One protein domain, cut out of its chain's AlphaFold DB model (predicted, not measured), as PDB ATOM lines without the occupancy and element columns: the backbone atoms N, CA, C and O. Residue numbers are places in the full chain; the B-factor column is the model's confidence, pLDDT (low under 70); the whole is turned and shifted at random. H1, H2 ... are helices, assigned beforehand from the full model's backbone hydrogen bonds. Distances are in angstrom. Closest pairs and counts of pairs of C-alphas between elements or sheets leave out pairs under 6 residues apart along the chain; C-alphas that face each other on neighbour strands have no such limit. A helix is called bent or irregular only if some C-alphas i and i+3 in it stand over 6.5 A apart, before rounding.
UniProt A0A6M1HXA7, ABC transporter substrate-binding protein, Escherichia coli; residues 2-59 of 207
ATOM      1  N   PRO A   2     134.304 117.545 123.656       84.69
ATOM      2  CA  PRO A   2     134.039 116.916 122.352       84.69
ATOM      3  C   PRO A   2     135.121 115.909 121.936       84.69
ATOM      4  O   PRO A   2     134.826 114.861 121.362       84.69
ATOM      5  N   ASP A   3     136.364 116.173 122.341       90.44
ATOM      6  CA  ASP A   3     137.530 115.349 122.021       90.44
ATOM      7  C   ASP A   3     137.876 114.355 123.131       90.44
ATOM      8  O   ASP A   3     139.013 113.894 123.232       90.44
ATOM      9  N   TYR A   4     136.901 113.985 123.972       93.94
ATOM     10  CA  TYR A   4     137.135 112.964 124.986       93.94
ATOM     11  C   TYR A   4     137.643 111.680 124.316       93.94
ATOM     12  O   TYR A   4     137.081 111.202 123.323       93.94
ATOM     13  N   TRP A   5     138.765 111.179 124.835       94.50
ATOM     14  CA  TRP A   5     139.565 110.131 124.203       94.50
ATOM     15  C   TRP A   5     138.835 108.784 124.172       94.50
ATOM     16  O   TRP A   5     138.976 108.029 123.214       94.50
ATOM     17  N   ASN A   6     138.025 108.496 125.197       95.94
ATOM     18  CA  ASN A   6     137.235 107.276 125.278       95.94
ATOM     19  C   ASN A   6     135.855 107.509 124.650       95.94
ATOM     20  O   ASN A   6     134.948 108.043 125.294       95.94
ATOM     21  N   LYS A   7     135.708 107.098 123.388       92.81
ATOM     22  CA  LYS A   7     134.478 107.290 122.607       92.81
ATOM     23  C   LYS A   7     133.282 106.499 123.148       92.81
ATOM     24  O   LYS A   7     132.154 106.954 122.993       92.81
ATOM     25  N   ASP A   8     133.519 105.413 123.882       94.62
ATOM     26  CA  ASP A   8     132.463 104.604 124.508       94.62
ATOM     27  C   ASP A   8     131.917 105.228 125.802       94.62
ATOM     28  O   ASP A   8     130.886 104.806 126.325       94.62
ATOM     29  N   ARG A   9     132.610 106.235 126.348       93.06
ATOM     30  CA  ARG A   9     132.267 106.908 127.611       93.06
ATOM     31  C   ARG A   9     131.934 108.386 127.433       93.06
ATOM     32  O   ARG A   9     132.078 109.170 128.370       93.06
ATOM     33  N   ILE A  10     131.500 108.781 126.239       91.00
ATOM     34  CA  ILE A  10     131.033 110.146 125.997       91.00
ATOM     35  C   ILE A  10     129.773 110.390 126.852       91.00
ATOM     36  O   ILE A  10     128.821 109.608 126.764       91.00
ATOM     37  N   PRO A  11     129.748 111.440 127.700       92.12
ATOM     38  CA  PRO A  11     128.570 111.773 128.493       92.12
ATOM     39  C   PRO A  11     127.345 112.004 127.609       92.12
ATOM     40  O   PRO A  11     127.440 112.629 126.558       92.12
ATOM     41  N   ARG A  12     126.178 111.543 128.068       91.38
ATOM     42  CA  ARG A  12     124.889 111.756 127.382       91.38
ATOM     43  C   ARG A  12     124.226 113.095 127.726       91.38
ATOM     44  O   ARG A  12     123.084 113.318 127.347       91.38
ATOM     45  N   VAL A  13     124.912 113.935 128.497       91.94
ATOM     46  CA  VAL A  13     124.435 115.243 128.947       91.94
ATOM     47  C   VAL A  13     125.401 116.320 128.477       91.94
ATOM     48  O   VAL A  13     126.618 116.160 128.587       91.94
ATOM     49  N   ASP A  14     124.852 117.430 127.993       90.62
ATOM     50  CA  ASP A  14     125.651 118.548 127.482       90.62
ATOM     51  C   ASP A  14     126.192 119.439 128.607       90.62
ATOM     52  O   ASP A  14     127.246 120.065 128.468       90.62
ATOM     53  N   LYS A  15     125.473 119.506 129.737       92.56
ATOM     54  CA  LYS A  15     125.780 120.391 130.863       92.56
ATOM     55  C   LYS A  15     125.404 119.753 132.196       92.56
ATOM     56  O   LYS A  15     124.345 119.153 132.329       92.56
ATOM     57  N   VAL A  16     126.252 119.972 133.198       93.69
ATOM     58  CA  VAL A  16     125.955 119.713 134.612       93.69
ATOM     59  C   VAL A  16     126.023 121.047 135.348       93.69
ATOM     60  O   VAL A  16     127.001 121.783 135.205       93.69
ATOM     61  N   VAL A  17     124.978 121.382 136.103       95.75
ATOM     62  CA  VAL A  17     124.935 122.568 136.967       95.75
ATOM     63  C   VAL A  17     124.937 122.093 138.410       95.75
ATOM     64  O   VAL A  17     124.041 121.368 138.823       95.75
ATOM     65  N   LEU A  18     125.947 122.505 139.171       94.62
ATOM     66  CA  LEU A  18     126.038 122.203 140.594       94.62
ATOM     67  C   LEU A  18     125.479 123.383 141.382       94.62
ATOM     68  O   LEU A  18     125.976 124.502 141.257       94.62
ATOM     69  N   ILE A  19     124.440 123.129 142.176       94.06
ATOM     70  CA  ILE A  19     123.775 124.137 143.005       94.06
ATOM     71  C   ILE A  19     124.097 123.823 144.472       94.06
ATOM     72  O   ILE A  19     123.626 122.806 144.986       94.06
ATOM     73  N   PRO A  20     124.900 124.653 145.161       91.19
ATOM     74  CA  PRO A  20     125.220 124.431 146.565       91.19
ATOM     75  C   PRO A  20     123.984 124.634 147.445       91.19
ATOM     76  O   PRO A  20     123.481 125.746 147.586       91.19
ATOM     77  N   LEU A  21     123.518 123.552 148.061       92.19
ATOM     78  CA  LEU A  21     122.419 123.544 149.025       92.19
ATOM     79  C   LEU A  21     122.897 122.777 150.270       92.19
ATOM     80  O   LEU A  21     122.808 121.548 150.287       92.19
ATOM     81  N   PRO A  22     123.470 123.460 151.281       89.88
ATOM     82  CA  PRO A  22     124.078 122.802 152.445       89.88
ATOM     83  C   PRO A  22     123.088 121.999 153.292       89.88
ATOM     84  O   PRO A  22     123.422 120.924 153.785       89.88
ATOM     85  N   GLU A  23     121.850 122.476 153.394       89.50
ATOM     86  CA  GLU A  23     120.820 121.868 154.232       89.50
ATOM     87  C   GLU A  23     120.099 120.720 153.515       89.50
ATOM     88  O   GLU A  23     119.605 120.874 152.392       89.50
ATOM     89  N   ALA A  24     119.982 119.567 154.178       91.44
ATOM     90  CA  ALA A  24     119.362 118.369 153.604       91.44
ATOM     91  C   ALA A  24     117.888 118.569 153.232       91.44
ATOM     92  O   ALA A  24     117.444 118.091 152.185       91.44
ATOM     93  N   ASN A  25     117.148 119.337 154.033       92.69
ATOM     94  CA  ASN A  25     115.750 119.668 153.754       92.69
ATOM     95  C   ASN A  25     115.614 120.532 152.493       92.69
ATOM     96  O   ASN A  25     114.725 120.290 151.679       92.69
ATOM     97  N   ALA A  26     116.527 121.487 152.281       94.62
ATOM     98  CA  ALA A  26     116.530 122.324 151.082       94.62
ATOM     99  C   ALA A  26     116.844 121.502 149.821       94.62
ATOM    100  O   ALA A  26     116.146 121.636 148.817       94.62
ATOM    101  N   ARG A  27     117.836 120.598 149.887       94.75
ATOM    102  CA  ARG A  27     118.121 119.642 148.796       94.75
ATOM    103  C   ARG A  27     116.910 118.773 148.479       94.75
ATOM    104  O   ARG A  27     116.518 118.648 147.324       94.75
ATOM    105  N   THR A  28     116.302 118.203 149.513       96.00
ATOM    106  CA  THR A  28     115.136 117.324 149.383       96.00
ATOM    107  C   THR A  28     113.959 118.053 148.741       96.00
ATOM    108  O   THR A  28     113.369 117.543 147.792       96.00
ATOM    109  N   ALA A  29     113.655 119.273 149.187       97.19
ATOM    110  CA  ALA A  29     112.600 120.089 148.594       97.19
ATOM    111  C   ALA A  29     112.881 120.421 147.119       97.19
ATOM    112  O   ALA A  29     111.972 120.329 146.292       97.19
ATOM    113  N   ALA A  30     114.129 120.748 146.766       97.69
ATOM    114  CA  ALA A  30     114.528 120.982 145.378       97.69
ATOM    115  C   ALA A  30     114.310 119.738 144.492       97.69
ATOM    116  O   ALA A  30     113.832 119.869 143.367       97.69
ATOM    117  N   LEU A  31     114.596 118.533 144.999       97.94
ATOM    118  CA  LEU A  31     114.326 117.285 144.275       97.94
ATOM    119  C   LEU A  31     112.818 117.041 144.106       97.94
ATOM    120  O   LEU A  31     112.344 116.828 142.993       97.94
ATOM    121  N   LEU A  32     112.045 117.110 145.196       97.06
ATOM    122  CA  LEU A  32     110.602 116.827 145.184       97.06
ATOM    123  C   LEU A  32     109.805 117.841 144.345       97.06
ATOM    124  O   LEU A  32     108.767 117.507 143.780       97.06
ATOM    125  N   SER A  33     110.298 119.077 144.241       97.19
ATOM    126  CA  SER A  33     109.745 120.118 143.360       97.19
ATOM    127  C   SER A  33     110.260 120.043 141.919       97.19
ATOM    128  O   SER A  33     109.826 120.837 141.085       97.19
ATOM    129  N   LYS A  34     111.151 119.089 141.609       96.25
ATOM    130  CA  LYS A  34     111.799 118.917 140.298       96.25
ATOM    131  C   LYS A  34     112.628 120.129 139.854       96.25
ATOM    132  O   LYS A  34     112.823 120.344 138.663       96.25
ATOM    133  N   GLN A  35     113.122 120.924 140.803       97.62
ATOM    134  CA  GLN A  35     114.081 121.999 140.532       97.62
ATOM    135  C   GLN A  35     115.465 121.442 140.169       97.62
ATOM    136  O   GLN A  35     116.228 122.095 139.457       97.62
ATOM    137  N   VAL A  36     115.791 120.249 140.672       97.62
ATOM    138  CA  VAL A  36     117.025 119.520 140.367       97.62
ATOM    139  C   VAL A  36     116.706 118.079 139.988       97.62
ATOM    140  O   VAL A  36     115.722 117.509 140.456       97.62
ATOM    141  N   ASP A  37     117.570 117.488 139.168       95.56
ATOM    142  CA  ASP A  37     117.407 116.112 138.685       95.56
ATOM    143  C   ASP A  37     117.920 115.063 139.687       95.56
ATOM    144  O   ASP A  37     117.524 113.898 139.642       95.56
ATOM    145  N   TRP A  38     118.827 115.462 140.583       95.56
ATOM    146  CA  TRP A  38     119.487 114.584 141.546       95.56
ATOM    147  C   TRP A  38     120.061 115.378 142.725       95.56
ATOM    148  O   TRP A  38     120.414 116.551 142.586       95.56
ATOM    149  N   ILE A  39     120.176 114.719 143.882       94.75
ATOM    150  CA  ILE A  39     120.800 115.248 145.099       94.75
ATOM    151  C   ILE A  39     121.624 114.172 145.807       94.75
ATOM    152  O   ILE A  39     121.346 112.977 145.693       94.75
ATOM    153  N   GLU A  40     122.579 114.613 146.624       91.75
ATOM    154  CA  GLU A  40     123.250 113.785 147.628       91.75
ATOM    155  C   GLU A  40     122.611 113.973 149.008       91.75
ATOM    156  O   GLU A  40     122.081 115.045 149.317       91.75
ATOM    157  N   ALA A  41     122.707 112.937 149.851       90.06
ATOM    158  CA  ALA A  41     122.325 112.963 151.266       90.06
ATOM    159  C   ALA A  41     120.976 113.677 151.532       90.06
ATOM    160  O   ALA A  41     120.958 114.731 152.184       90.06
ATOM    161  N   PRO A  42     119.849 113.155 151.004       93.19
ATOM    162  CA  PRO A  42     118.520 113.688 151.305       93.19
ATOM    163  C   PRO A  42     118.210 113.615 152.805       93.19
ATOM    164  O   PRO A  42     118.869 112.890 153.553       93.19
ATOM    165  N   ALA A  43     117.180 114.342 153.231       93.00
ATOM    166  CA  ALA A  43     116.657 114.244 154.587       93.00
ATOM    167  C   ALA A  43     116.214 112.788 154.869       93.00
ATOM    168  O   ALA A  43     115.478 112.222 154.050       93.00
ATOM    169  N   PRO A  44     116.680 112.146 155.962       92.06
ATOM    170  CA  PRO A  44     116.403 110.727 156.217       92.06
ATOM    171  C   PRO A  44     114.911 110.370 156.310       92.06
ATOM    172  O   PRO A  44     114.507 109.292 155.879       92.06
ATOM    173  N   ASP A  45     114.094 111.279 156.831       92.69
ATOM    174  CA  ASP A  45     112.643 111.138 156.995       92.69
ATOM    175  C   ASP A  45     111.860 111.249 155.675       92.69
ATOM    176  O   ASP A  45     110.750 110.732 155.560       92.69
ATOM    177  N   ALA A  46     112.445 111.859 154.643       94.88
ATOM    178  CA  ALA A  46     111.819 112.022 153.334       94.88
ATOM    179  C   ALA A  46     112.090 110.860 152.363       94.88
ATOM    180  O   ALA A  46     111.583 110.865 151.239       94.88
ATOM    181  N   ILE A  47     112.880 109.857 152.754       93.75
ATOM    182  CA  ILE A  47     113.310 108.766 151.865       93.75
ATOM    183  C   ILE A  47     112.128 108.024 151.225       93.75
ATOM    184  O   ILE A  47     112.145 107.765 150.018       93.75
ATOM    185  N   ASP A  48     111.093 107.701 151.998       93.69
ATOM    186  CA  ASP A  48     109.926 106.983 151.477       93.69
ATOM    187  C   ASP A  48     109.086 107.861 150.541       93.69
ATOM    188  O   ASP A  48     108.570 107.383 149.528       93.69
ATOM    189  N   GLN A  49     109.018 109.168 150.812       96.00
ATOM    190  CA  GLN A  49     108.380 110.135 149.918       96.00
ATOM    191  C   GLN A  49     109.149 110.278 148.598       96.00
ATOM    192  O   GLN A  49     108.540 110.312 147.532       96.00
ATOM    193  N   ILE A  50     110.481 110.327 148.644       96.25
ATOM    194  CA  ILE A  50     111.330 110.383 147.447       96.25
ATOM    195  C   ILE A  50     111.073 109.150 146.569       96.25
ATOM    196  O   ILE A  50     110.822 109.283 145.370       96.25
ATOM    197  N   LYS A  51     111.057 107.950 147.165       95.31
ATOM    198  CA  LYS A  51     110.775 106.697 146.444       95.31
ATOM    199  C   LYS A  51     109.361 106.666 145.862       95.31
ATOM    200  O   LYS A  51     109.188 106.232 144.726       95.31
ATOM    201  N   SER A  52     108.354 107.135 146.604       96.81
ATOM    202  CA  SER A  52     106.962 107.138 146.127       96.81
ATOM    203  C   SER A  52     106.725 108.091 144.951       96.81
ATOM    204  O   SER A  52     105.830 107.849 144.144       96.81
ATOM    205  N   GLN A  53     107.568 109.117 144.787       96.50
ATOM    206  CA  GLN A  53     107.577 109.980 143.602       96.50
ATOM    207  C   GLN A  53     108.341 109.398 142.398       96.50
ATOM    208  O   GLN A  53     108.465 110.059 141.368       96.50
ATOM    209  N   GLY A  54     108.826 108.157 142.497       96.12
ATOM    210  CA  GLY A  54     109.493 107.451 141.403       96.12
ATOM    211  C   GLY A  54     110.988 107.741 141.277       96.12
ATOM    212  O   GLY A  54     111.606 107.295 140.313       96.12
ATOM    213  N   PHE A  55     111.592 108.454 142.232       97.25
ATOM    214  CA  PHE A  55     113.043 108.611 142.265       97.25
ATOM    215  C   PHE A  55     113.727 107.321 142.729       97.25
ATOM    216  O   PHE A  55     113.234 106.594 143.595       97.25
ATOM    217  N   HIS A  56     114.912 107.064 142.181       95.12
ATOM    218  CA  HIS A  56     115.747 105.938 142.578       95.12
ATOM    219  C   HIS A  56     116.759 106.367 143.634       95.12
ATOM    220  O   HIS A  56     117.539 107.296 143.427       95.12
ATOM    221  N   LEU A  57     116.768 105.655 144.760       93.12
ATOM    222  CA  LEU A  57     117.764 105.845 145.802       93.12
ATOM    223  C   LEU A  57     118.917 104.860 145.610       93.12
ATOM    224  O   LEU A  57     118.707 103.648 145.593       93.12
ATOM    225  N   TYR A  58     120.134 105.392 145.537       91.88
ATOM    226  CA  TYR A  58     121.363 104.611 145.530       91.88
ATOM    227  C   TYR A  58     122.091 104.807 146.857       91.88
ATOM    228  O   TYR A  58     122.295 105.938 147.293       91.88
ATOM    229  N   ALA A  59     122.493 103.705 147.484       89.31
ATOM    230  CA  ALA A  59     123.286 103.711 148.702       89.31
ATOM    231  C   ALA A  59     124.337 102.602 148.633       89.31
ATOM    232  O   ALA A  59     124.059 101.498 148.162       89.31
TER     233      ALA A  59
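What this domain is: This is residues 2 to 59 of the 207 residues of the protein "ABC transporter substrate-binding protein" of Escherichia coli (UniProt A0A6M1HXA7). With little regular structure, a long tail, residues 2 to 23, whose residues 3 to 9 stick out free, leads to a small head with two short helices side by side, H1 and H2. The printed part has 58 residues, two named helices and no named strand; it is all helix, with under half of the residues in named elements. It is loose, radius of gyration of the C-alphas 14.4 A, and spans 43 by 22 by 19 A.

How they stand to each other: H1, residues 24 to 32, and H2, residues 44 to 52, are close but not clearly touching; their closest C-alphas, of Leu 32 and Ile 50, are 6.9 A apart. They run the same way at a shallow tilt of 8 degrees. Every O i to N i+4 pair is within hydrogen-bond range in H1, 3 of 5 in H2. H2 is irregular: C-alphas 45 and 48 are 7.4 A apart.

Where its parts are: H1 measures 12.2 A from C-alpha 24 at (119.362, 118.369, 153.604). H2 measures 14.3 A, ending at C-alpha 52 (106.962, 107.138, 146.127).

The domain as a whole: The C-alphas farthest apart, of Asp 3 and Asp 45, are 43.1 A apart. The H1 to H2 link is long, 11 residues. The printed part has no cut; no printed residue is under 70 in pLDDT.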